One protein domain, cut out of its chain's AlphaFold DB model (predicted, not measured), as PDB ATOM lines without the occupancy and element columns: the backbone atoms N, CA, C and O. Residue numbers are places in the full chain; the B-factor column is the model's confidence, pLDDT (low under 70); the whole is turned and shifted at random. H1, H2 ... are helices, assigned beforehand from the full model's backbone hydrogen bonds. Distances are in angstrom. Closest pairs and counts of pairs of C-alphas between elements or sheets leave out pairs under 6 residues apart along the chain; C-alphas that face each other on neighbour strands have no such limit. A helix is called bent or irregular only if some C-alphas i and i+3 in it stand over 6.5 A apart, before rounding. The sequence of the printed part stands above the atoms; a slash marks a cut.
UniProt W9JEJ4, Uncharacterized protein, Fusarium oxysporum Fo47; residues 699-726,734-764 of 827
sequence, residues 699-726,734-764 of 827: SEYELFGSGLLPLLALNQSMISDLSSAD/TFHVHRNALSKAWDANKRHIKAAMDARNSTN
ATOM      1  N   SER A 699      11.102 -36.670   7.443       66.44
ATOM      2  CA  SER A 699      10.375 -35.393   7.477       66.44
ATOM      3  C   SER A 699      10.877 -34.444   8.567       66.44
ATOM      4  O   SER A 699      10.904 -33.234   8.381       66.44
ATOM      5  N   GLU A 700      11.354 -34.982   9.694       68.69
ATOM      6  CA  GLU A 700      11.966 -34.196  10.775       68.69
ATOM      7  C   GLU A 700      13.185 -33.390  10.301       68.69
ATOM      8  O   GLU A 700      13.546 -32.387  10.918       68.69
ATOM      9  N   TYR A 701      13.815 -33.826   9.208       73.75
ATOM     10  CA  TYR A 701      15.007 -33.213   8.645       73.75
ATOM     11  C   TYR A 701      14.650 -32.227   7.525       73.75
ATOM     12  O   TYR A 701      15.555 -31.598   7.001       73.75
ATOM     13  N   GLU A 702      13.390 -32.077   7.114       74.69
ATOM     14  CA  GLU A 702      13.037 -31.188   5.999       74.69
ATOM     15  C   GLU A 702      13.396 -29.728   6.304       74.69
ATOM     16  O   GLU A 702      12.849 -29.133   7.230       74.69
ATOM     17  N   LEU A 703      14.274 -29.128   5.494       72.38
ATOM     18  CA  LEU A 703      14.666 -27.713   5.621       72.38
ATOM     19  C   LEU A 703      13.471 -26.769   5.551       72.38
ATOM     20  O   LEU A 703      13.334 -25.852   6.356       72.38
ATOM     21  N   PHE A 704      12.599 -27.026   4.580       68.94
ATOM     22  CA  PHE A 704      11.397 -26.256   4.324       68.94
ATOM     23  C   PHE A 704      10.196 -27.143   4.648       68.94
ATOM     24  O   PHE A 704       9.785 -27.954   3.822       68.94
ATOM     25  N   GLY A 705       9.665 -27.020   5.866       63.12
ATOM     26  CA  GLY A 705       8.496 -27.786   6.317       63.12
ATOM     27  C   GLY A 705       8.629 -28.391   7.715       63.12
ATOM     28  O   GLY A 705       7.617 -28.536   8.401       63.12
ATOM     29  N   SER A 706       9.851 -28.672   8.187       68.69
ATOM     30  CA  SER A 706      10.065 -29.124   9.565       68.69
ATOM     31  C   SER A 706       9.896 -27.961  10.542       68.69
ATOM     32  O   SER A 706      10.681 -27.014  10.552       68.69
ATOM     33  N   GLY A 707       8.908 -28.060  11.433       70.12
ATOM     34  CA  GLY A 707       8.777 -27.145  12.573       70.12
ATOM     35  C   GLY A 707       9.886 -27.305  13.623       70.12
ATOM     36  O   GLY A 707       9.937 -26.528  14.571       70.12
ATOM     37  N   LEU A 708      10.767 -28.305  13.475       79.50
ATOM     38  CA  LEU A 708      11.771 -28.660  14.479       79.50
ATOM     39  C   LEU A 708      13.132 -28.001  14.240       79.50
ATOM     40  O   LEU A 708      13.798 -27.637  15.204       79.50
ATOM     41  N   LEU A 709      13.557 -27.826  12.986       80.12
ATOM     42  CA  LEU A 709      14.854 -27.206  12.682       80.12
ATOM     43  C   LEU A 709      14.998 -25.769  13.220       80.12
ATOM     44  O   LEU A 709      16.076 -25.468  13.735       80.12
ATOM     45  N   PRO A 710      13.956 -24.907  13.221       83.00
ATOM     46  CA  PRO A 710      14.036 -23.583  13.843       83.00
ATOM     47  C   PRO A 710      14.407 -23.608  15.335       83.00
ATOM     48  O   PRO A 710      14.984 -22.650  15.844       83.00
ATOM     49  N   LEU A 711      14.153 -24.717  16.041       84.12
ATOM     50  CA  LEU A 711      14.543 -24.874  17.446       84.12
ATOM     51  C   LEU A 711      16.071 -24.902  17.633       84.12
ATOM     52  O   LEU A 711      16.547 -24.741  18.754       84.12
ATOM     53  N   LEU A 712      16.864 -25.032  16.561       82.62
ATOM     54  CA  LEU A 712      18.316 -24.827  16.603       82.62
ATOM     55  C   LEU A 712      18.732 -23.401  16.986       82.62
ATOM     56  O   LEU A 712      19.896 -23.195  17.337       82.62
ATOM     57  N   ALA A 713      17.817 -22.435  17.019       81.94
ATOM     58  CA  ALA A 713      18.078 -21.134  17.630       81.94
ATOM     59  C   ALA A 713      18.138 -21.189  19.173       81.94
ATOM     60  O   ALA A 713      18.722 -20.310  19.796       81.94
ATOM     61  N   LEU A 714      17.567 -22.223  19.805       84.06
ATOM     62  CA  LEU A 714      17.351 -22.294  21.254       84.06
ATOM     63  C   LEU A 714      18.308 -23.271  21.942       84.06
ATOM     64  O   LEU A 714      18.600 -24.348  21.425       84.06
ATOM     65  N   ASN A 715      18.775 -22.958  23.150       86.69
ATOM     66  CA  ASN A 715      19.594 -23.904  23.914       86.69
ATOM     67  C   ASN A 715      18.770 -25.126  24.394       86.69
ATOM     68  O   ASN A 715      17.543 -25.169  24.287       86.69
ATOM     69  N   GLN A 716      19.445 -26.161  24.911       87.62
ATOM     70  CA  GLN A 716      18.762 -27.400  25.302       87.62
ATOM     71  C   GLN A 716      17.764 -27.199  26.452       87.62
ATOM     72  O   GLN A 716      16.752 -27.893  26.461       87.62
ATOM     73  N   SER A 717      18.012 -26.279  27.392       86.44
ATOM     74  CA  SER A 717      17.057 -26.011  28.475       86.44
ATOM     75  C   SER A 717      15.775 -25.394  27.926       86.44
ATOM     76  O   SER A 717      14.707 -25.929  28.178       86.44
ATOM     77  N   MET A 718      15.874 -24.394  27.048       87.19
ATOM     78  CA  MET A 718      14.717 -23.767  26.400       87.19
ATOM     79  C   MET A 718      13.904 -24.758  25.555       87.19
ATOM     80  O   MET A 718      12.677 -24.716  25.563       87.19
ATOM     81  N   ILE A 719      14.564 -25.675  24.836       84.69
ATOM     82  CA  ILE A 719      13.868 -26.737  24.085       84.69
ATOM     83  C   ILE A 719      13.135 -27.687  25.040       84.69
ATOM     84  O   ILE A 719      11.999 -28.083  24.769       84.69
ATOM     85  N   SER A 720      13.772 -28.055  26.154       82.81
ATOM     86  CA  SER A 720      13.157 -28.893  27.185       82.81
ATOM     87  C   SER A 720      11.968 -28.195  27.853       82.81
ATOM     88  O   SER A 720      10.950 -28.846  28.070       82.81
ATOM     89  N   ASP A 721      12.058 -26.888  28.103       82.12
ATOM     90  CA  ASP A 721      10.986 -26.067  28.679       82.12
ATOM     91  C   ASP A 721       9.799 -25.926  27.717       82.12
ATOM     92  O   ASP A 721       8.644 -26.072  28.111       82.12
ATOM     93  N   LEU A 722      10.061 -25.721  26.423       78.44
ATOM     94  CA  LEU A 722       9.018 -25.735  25.391       78.44
ATOM     95  C   LEU A 722       8.342 -27.104  25.292       78.44
ATOM     96  O   LEU A 722       7.121 -27.188  25.170       78.44
ATOM     97  N   SER A 723       9.129 -28.177  25.378       73.50
ATOM     98  CA  SER A 723       8.609 -29.545  25.341       73.50
ATOM     99  C   SER A 723       7.761 -29.861  26.578       73.50
ATOM    100  O   SER A 723       6.731 -30.516  26.458       73.50
ATOM    101  N   SER A 724       8.161 -29.395  27.765       68.62
ATOM    102  CA  SER A 724       7.430 -29.618  29.020       68.62
ATOM    103  C   SER A 724       6.162 -28.761  29.125       68.62
ATOM    104  O   SER A 724       5.154 -29.226  29.657       68.62
ATOM    105  N   ALA A 725       6.150 -27.559  28.539       63.19
ATOM    106  CA  ALA A 725       4.955 -26.722  28.440       63.19
ATOM    107  C   ALA A 725       3.843 -27.365  27.584       63.19
ATOM    108  O   ALA A 725       2.657 -27.178  27.869       63.19
ATOM    109  N   ASP A 726       4.211 -28.162  26.574       56.62
ATOM    110  CA  ASP A 726       3.262 -28.866  25.697       56.62
ATOM    111  C   ASP A 726       2.730 -30.178  26.319       56.62
ATOM    112  O   ASP A 726       1.604 -30.608  26.038       56.62
ATOM    113  N   THR A 734       5.330 -37.634  23.554       46.03
ATOM    114  CA  THR A 734       6.080 -36.656  22.767       46.03
ATOM    115  C   THR A 734       7.546 -37.057  22.768       46.03
ATOM    116  O   THR A 734       8.167 -37.169  23.826       46.03
ATOM    117  N   PHE A 735       8.099 -37.289  21.579       54.06
ATOM    118  CA  PHE A 735       9.535 -37.438  21.383       54.06
ATOM    119  C   PHE A 735      10.248 -36.234  22.011       54.06
ATOM    120  O   PHE A 735      10.001 -35.097  21.617       54.06
ATOM    121  N   HIS A 736      11.123 -36.471  22.991       63.03
ATOM    122  CA  HIS A 736      11.975 -35.414  23.524       63.03
ATOM    123  C   HIS A 736      12.927 -34.950  22.421       63.03
ATOM    124  O   HIS A 736      13.833 -35.680  22.007       63.03
ATOM    125  N   VAL A 737      12.690 -33.742  21.912       73.75
ATOM    126  CA  VAL A 737      13.529 -33.139  20.882       73.75
ATOM    127  C   VAL A 737      14.841 -32.717  21.536       73.75
ATOM    128  O   VAL A 737      14.878 -31.892  22.446       73.75
ATOM    129  N   HIS A 738      15.942 -33.305  21.079       81.19
ATOM    130  CA  HIS A 738      17.277 -32.957  21.555       81.19
ATOM    131  C   HIS A 738      17.982 -32.068  20.540       81.19
ATOM    132  O   HIS A 738      18.051 -32.412  19.358       81.19
ATOM    133  N   ARG A 739      18.605 -30.984  21.012       83.75
ATOM    134  CA  ARG A 739      19.403 -30.067  20.188       83.75
ATOM    135  C   ARG A 739      20.443 -30.820  19.360       83.75
ATOM    136  O   ARG A 739      20.543 -30.597  18.163       83.75
ATOM    137  N   ASN A 740      21.126 -31.799  19.957       82.94
ATOM    138  CA  ASN A 740      22.109 -32.638  19.259       82.94
ATOM    139  C   ASN A 740      21.513 -33.443  18.091       82.94
ATOM    140  O   ASN A 740      22.204 -33.703  17.108       82.94
ATOM    141  N   ALA A 741      20.255 -33.882  18.194       81.44
ATOM    142  CA  ALA A 741      19.579 -34.575  17.100       81.44
ATOM    143  C   ALA A 741      19.238 -33.599  15.967       81.44
ATOM    144  O   ALA A 741      19.490 -33.911  14.805       81.44
ATOM    145  N   LEU A 742      18.773 -32.395  16.312       83.75
ATOM    146  CA  LEU A 742      18.534 -31.324  15.345       83.75
ATOM    147  C   LEU A 742      19.826 -30.891  14.644       83.75
ATOM    148  O   LEU A 742      19.824 -30.709  13.434       83.75
ATOM    149  N   SER A 743      20.950 -30.796  15.360       83.50
ATOM    150  CA  SER A 743      22.244 -30.458  14.756       83.50
ATOM    151  C   SER A 743      22.680 -31.524  13.752       83.50
ATOM    152  O   SER A 743      23.107 -31.195  12.653       83.50
ATOM    153  N   LYS A 744      22.480 -32.810  14.069       83.12
ATOM    154  CA  LYS A 744      22.734 -33.906  13.118       83.12
ATOM    155  C   LYS A 744      21.813 -33.848  11.900       83.12
ATOM    156  O   LYS A 744      22.260 -34.167  10.798       83.12
ATOM    157  N   ALA A 745      20.547 -33.477  12.095       82.62
ATOM    158  CA  ALA A 745      19.603 -33.263  11.005       82.62
ATOM    159  C   ALA A 745      20.070 -32.113  10.104       82.62
ATOM    160  O   ALA A 745      20.150 -32.270   8.888       82.62
ATOM    161  N   TRP A 746      20.477 -30.991  10.695       84.19
ATOM    162  CA  TRP A 746      21.062 -29.860   9.984       84.19
ATOM    163  C   TRP A 746      22.319 -30.253   9.200       84.19
ATOM    164  O   TRP A 746      22.385 -30.035   7.995       84.19
ATOM    165  N   ASP A 747      23.275 -30.939   9.826       82.31
ATOM    166  CA  ASP A 747      24.490 -31.410   9.153       82.31
ATOM    167  C   ASP A 747      24.200 -32.417   8.028       82.31
ATOM    168  O   ASP A 747      24.952 -32.508   7.054       82.31
ATOM    169  N   ALA A 748      23.125 -33.203   8.132       83.00
ATOM    170  CA  ALA A 748      22.668 -34.057   7.038       83.00
ATOM    171  C   ALA A 748      22.146 -33.236   5.854       83.00
ATOM    172  O   ALA A 748      22.508 -33.538   4.719       83.00
ATOM    173  N   ASN A 749      21.384 -32.175   6.119       82.56
ATOM    174  CA  ASN A 749      20.907 -31.258   5.088       82.56
ATOM    175  C   ASN A 749      22.042 -30.507   4.400       82.56
ATOM    176  O   ASN A 749      22.081 -30.487   3.175       82.56
ATOM    177  N   LYS A 750      23.013 -29.979   5.157       80.94
ATOM    178  CA  LYS A 750      24.201 -29.328   4.579       80.94
ATOM    179  C   LYS A 750      24.927 -30.252   3.599       80.94
ATOM    180  O   LYS A 750      25.267 -29.850   2.493       80.94
ATOM    181  N   ARG A 751      25.135 -31.518   3.988       82.19
ATOM    182  CA  ARG A 751      25.766 -32.529   3.122       82.19
ATOM    183  C   ARG A 751      24.923 -32.843   1.887       82.19
ATOM    184  O   ARG A 751      25.499 -33.029   0.819       82.19
ATOM    185  N   HIS A 752      23.600 -32.920   2.036       82.81
ATOM    186  CA  HIS A 752      22.676 -33.160   0.926       82.81
ATOM    187  C   HIS A 752      22.695 -32.012  -0.081       82.81
ATOM    188  O   HIS A 752      22.994 -32.253  -1.246       82.81
ATOM    189  N   ILE A 753      22.493 -30.770   0.375       79.81
ATOM    190  CA  ILE A 753      22.553 -29.569  -0.470       79.81
ATOM    191  C   ILE A 753      23.901 -29.497  -1.181       79.81
ATOM    192  O   ILE A 753      23.944 -29.412  -2.402       79.81
ATOM    193  N   LYS A 754      25.014 -29.629  -0.447       78.50
ATOM    194  CA  LYS A 754      26.359 -29.602  -1.038       78.50
ATOM    195  C   LYS A 754      26.536 -30.650  -2.141       78.50
ATOM    196  O   LYS A 754      27.184 -30.369  -3.143       78.50
ATOM    197  N   ALA A 755      25.969 -31.845  -1.972       79.25
ATOM    198  CA  ALA A 755      26.016 -32.898  -2.984       79.25
ATOM    199  C   ALA A 755      25.091 -32.617  -4.182       79.25
ATOM    200  O   ALA A 755      25.468 -32.907  -5.319       79.25
ATOM    201  N   ALA A 756      23.907 -32.051  -3.937       77.12
ATOM    202  CA  ALA A 756      22.941 -31.677  -4.967       77.12
ATOM    203  C   ALA A 756      23.425 -30.491  -5.822       77.12
ATOM    204  O   ALA A 756      23.144 -30.435  -7.015       77.12
ATOM    205  N   MET A 757      24.178 -29.568  -5.220       71.31
ATOM    206  CA  MET A 757      24.693 -28.357  -5.862       71.31
ATOM    207  C   MET A 757      26.002 -28.544  -6.634       71.31
ATOM    208  O   MET A 757      26.426 -27.618  -7.325       71.31
ATOM    209  N   ASP A 758      26.669 -29.698  -6.527       70.75
ATOM    210  CA  ASP A 758      27.885 -29.955  -7.302       70.75
ATOM    211  C   ASP A 758      27.562 -29.871  -8.805       70.75
ATOM    212  O   ASP A 758      26.733 -30.621  -9.330       70.75
ATOM    213  N   ALA A 759      28.223 -28.943  -9.505       58.31
ATOM    214  CA  ALA A 759      27.986 -28.644 -10.916       58.31
ATOM    215  C   ALA A 759      28.161 -29.871 -11.830       58.31
ATOM    216  O   ALA A 759      27.567 -29.915 -12.907       58.31
ATOM    217  N   ARG A 760      28.916 -30.895 -11.396       60.38
ATOM    218  CA  ARG A 760      29.051 -32.175 -12.117       60.38
ATOM    219  C   ARG A 760      27.774 -33.025 -12.132       60.38
ATOM    220  O   ARG A 760      27.669 -33.911 -12.973       60.38
ATOM    221  N   ASN A 761      26.815 -32.745 -11.247       61.34
ATOM    222  CA  ASN A 761      25.565 -33.495 -11.082       61.34
ATOM    223  C   ASN A 761      24.312 -32.699 -11.493       61.34
ATOM    224  O   ASN A 761      23.194 -33.160 -11.265       61.34
ATOM    225  N   SER A 762      24.468 -31.496 -12.058       67.25
ATOM    226  CA  SER A 762      23.320 -30.658 -12.418       67.25
ATOM    227  C   SER A 762      22.504 -31.300 -13.547       67.25
ATOM    228  O   SER A 762      23.048 -31.683 -14.578       67.25
ATOM    229  N   THR A 763      21.191 -31.413 -13.343       78.38
ATOM    230  CA  THR A 763      20.249 -32.050 -14.277       78.38
ATOM    231  C   THR A 763      19.135 -31.088 -14.686       78.38
ATOM    232  O   THR A 763      18.950 -30.031 -14.077       78.38
ATOM    233  N   ASN A 764      18.381 -31.450 -15.724       86.12
ATOM    234  CA  ASN A 764      17.172 -30.728 -16.092       86.12
ATOM    235  C   ASN A 764      16.059 -31.036 -15.086       86.12
ATOM    236  O   ASN A 764      15.775 -32.199 -14.790       86.12
TER     237      ASN A 764
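This is residues 699 to 726 and 734 to 764 of the 827 residues of an uncharacterized protein of Fusarium oxysporum Fo47 (UniProt W9JEJ4). One long straight helix, H3, forms the long arm of a loose L, and H2 forms the short arm, set about perpendicular to it near the residues where both helices begin. The short helix H1 packs on residues 739 to 746 of H3, and the winding stretch 699 to 708 leads into it, while residues 751 to 764 stick out as a free arm. The printed part has 59 residues with three named helices, in the order H1, H2, H3, and no named strand; the class is all helix. The whole is loose, with a radius of gyration of the C-alphas of 14.5 A and spans of 47 by 17 by 16 A.

H3, residues 739 to 756, measures 25.5 A from its first C-alpha at (19.403, -30.067, 20.188) to its last at (22.941, -31.677, -4.967). H1, residues 709 to 713, measures 8.5 A and begins at C-alpha 709, (14.854, -27.206, 12.682). It is neither bent nor irregular, but only just: C-alphas 710 and 713 are 6.1 A apart. H2, residues 716 to 726, measures 15.6 A.

H3 touches H1 with residues 739 to 746 alone; their closest C-alphas, of Leu 742 and Leu 709, are 6.1 A apart. H3 and H2 are close but not clearly touching, with the closest C-alphas, of Arg 739 and Gln 716, 5.8 A apart. Their lines are about perpendicular, at 75 degrees. H1 and H2 are close but not clearly touching; their closest C-alphas, of Leu 711 and Ile 719, are 6.9 A apart. A tight link of 2 residues joins them. In H2 and H3 every O i to N i+4 pair is within hydrogen-bond range; in H1 0 of 1 is, but 2 of 2 O i to N i+3 pairs are.

The C-alphas farthest apart, of Ala 725 and Arg 760, are 47.5 A apart. Without residues 751 to 764, which stand free, the body spans 29 by 17 by 16 A. Residues 727 to 733 are not printed, and C-alphas 726 and 734 are 8.8 A apart across this cut, in the link from H2 to H3. The mean pLDDT of the printed part is 76.0; residues 699 to 700, 704 to 706, 724 to 726, 734 to 736 and 759 to 762 are under 70.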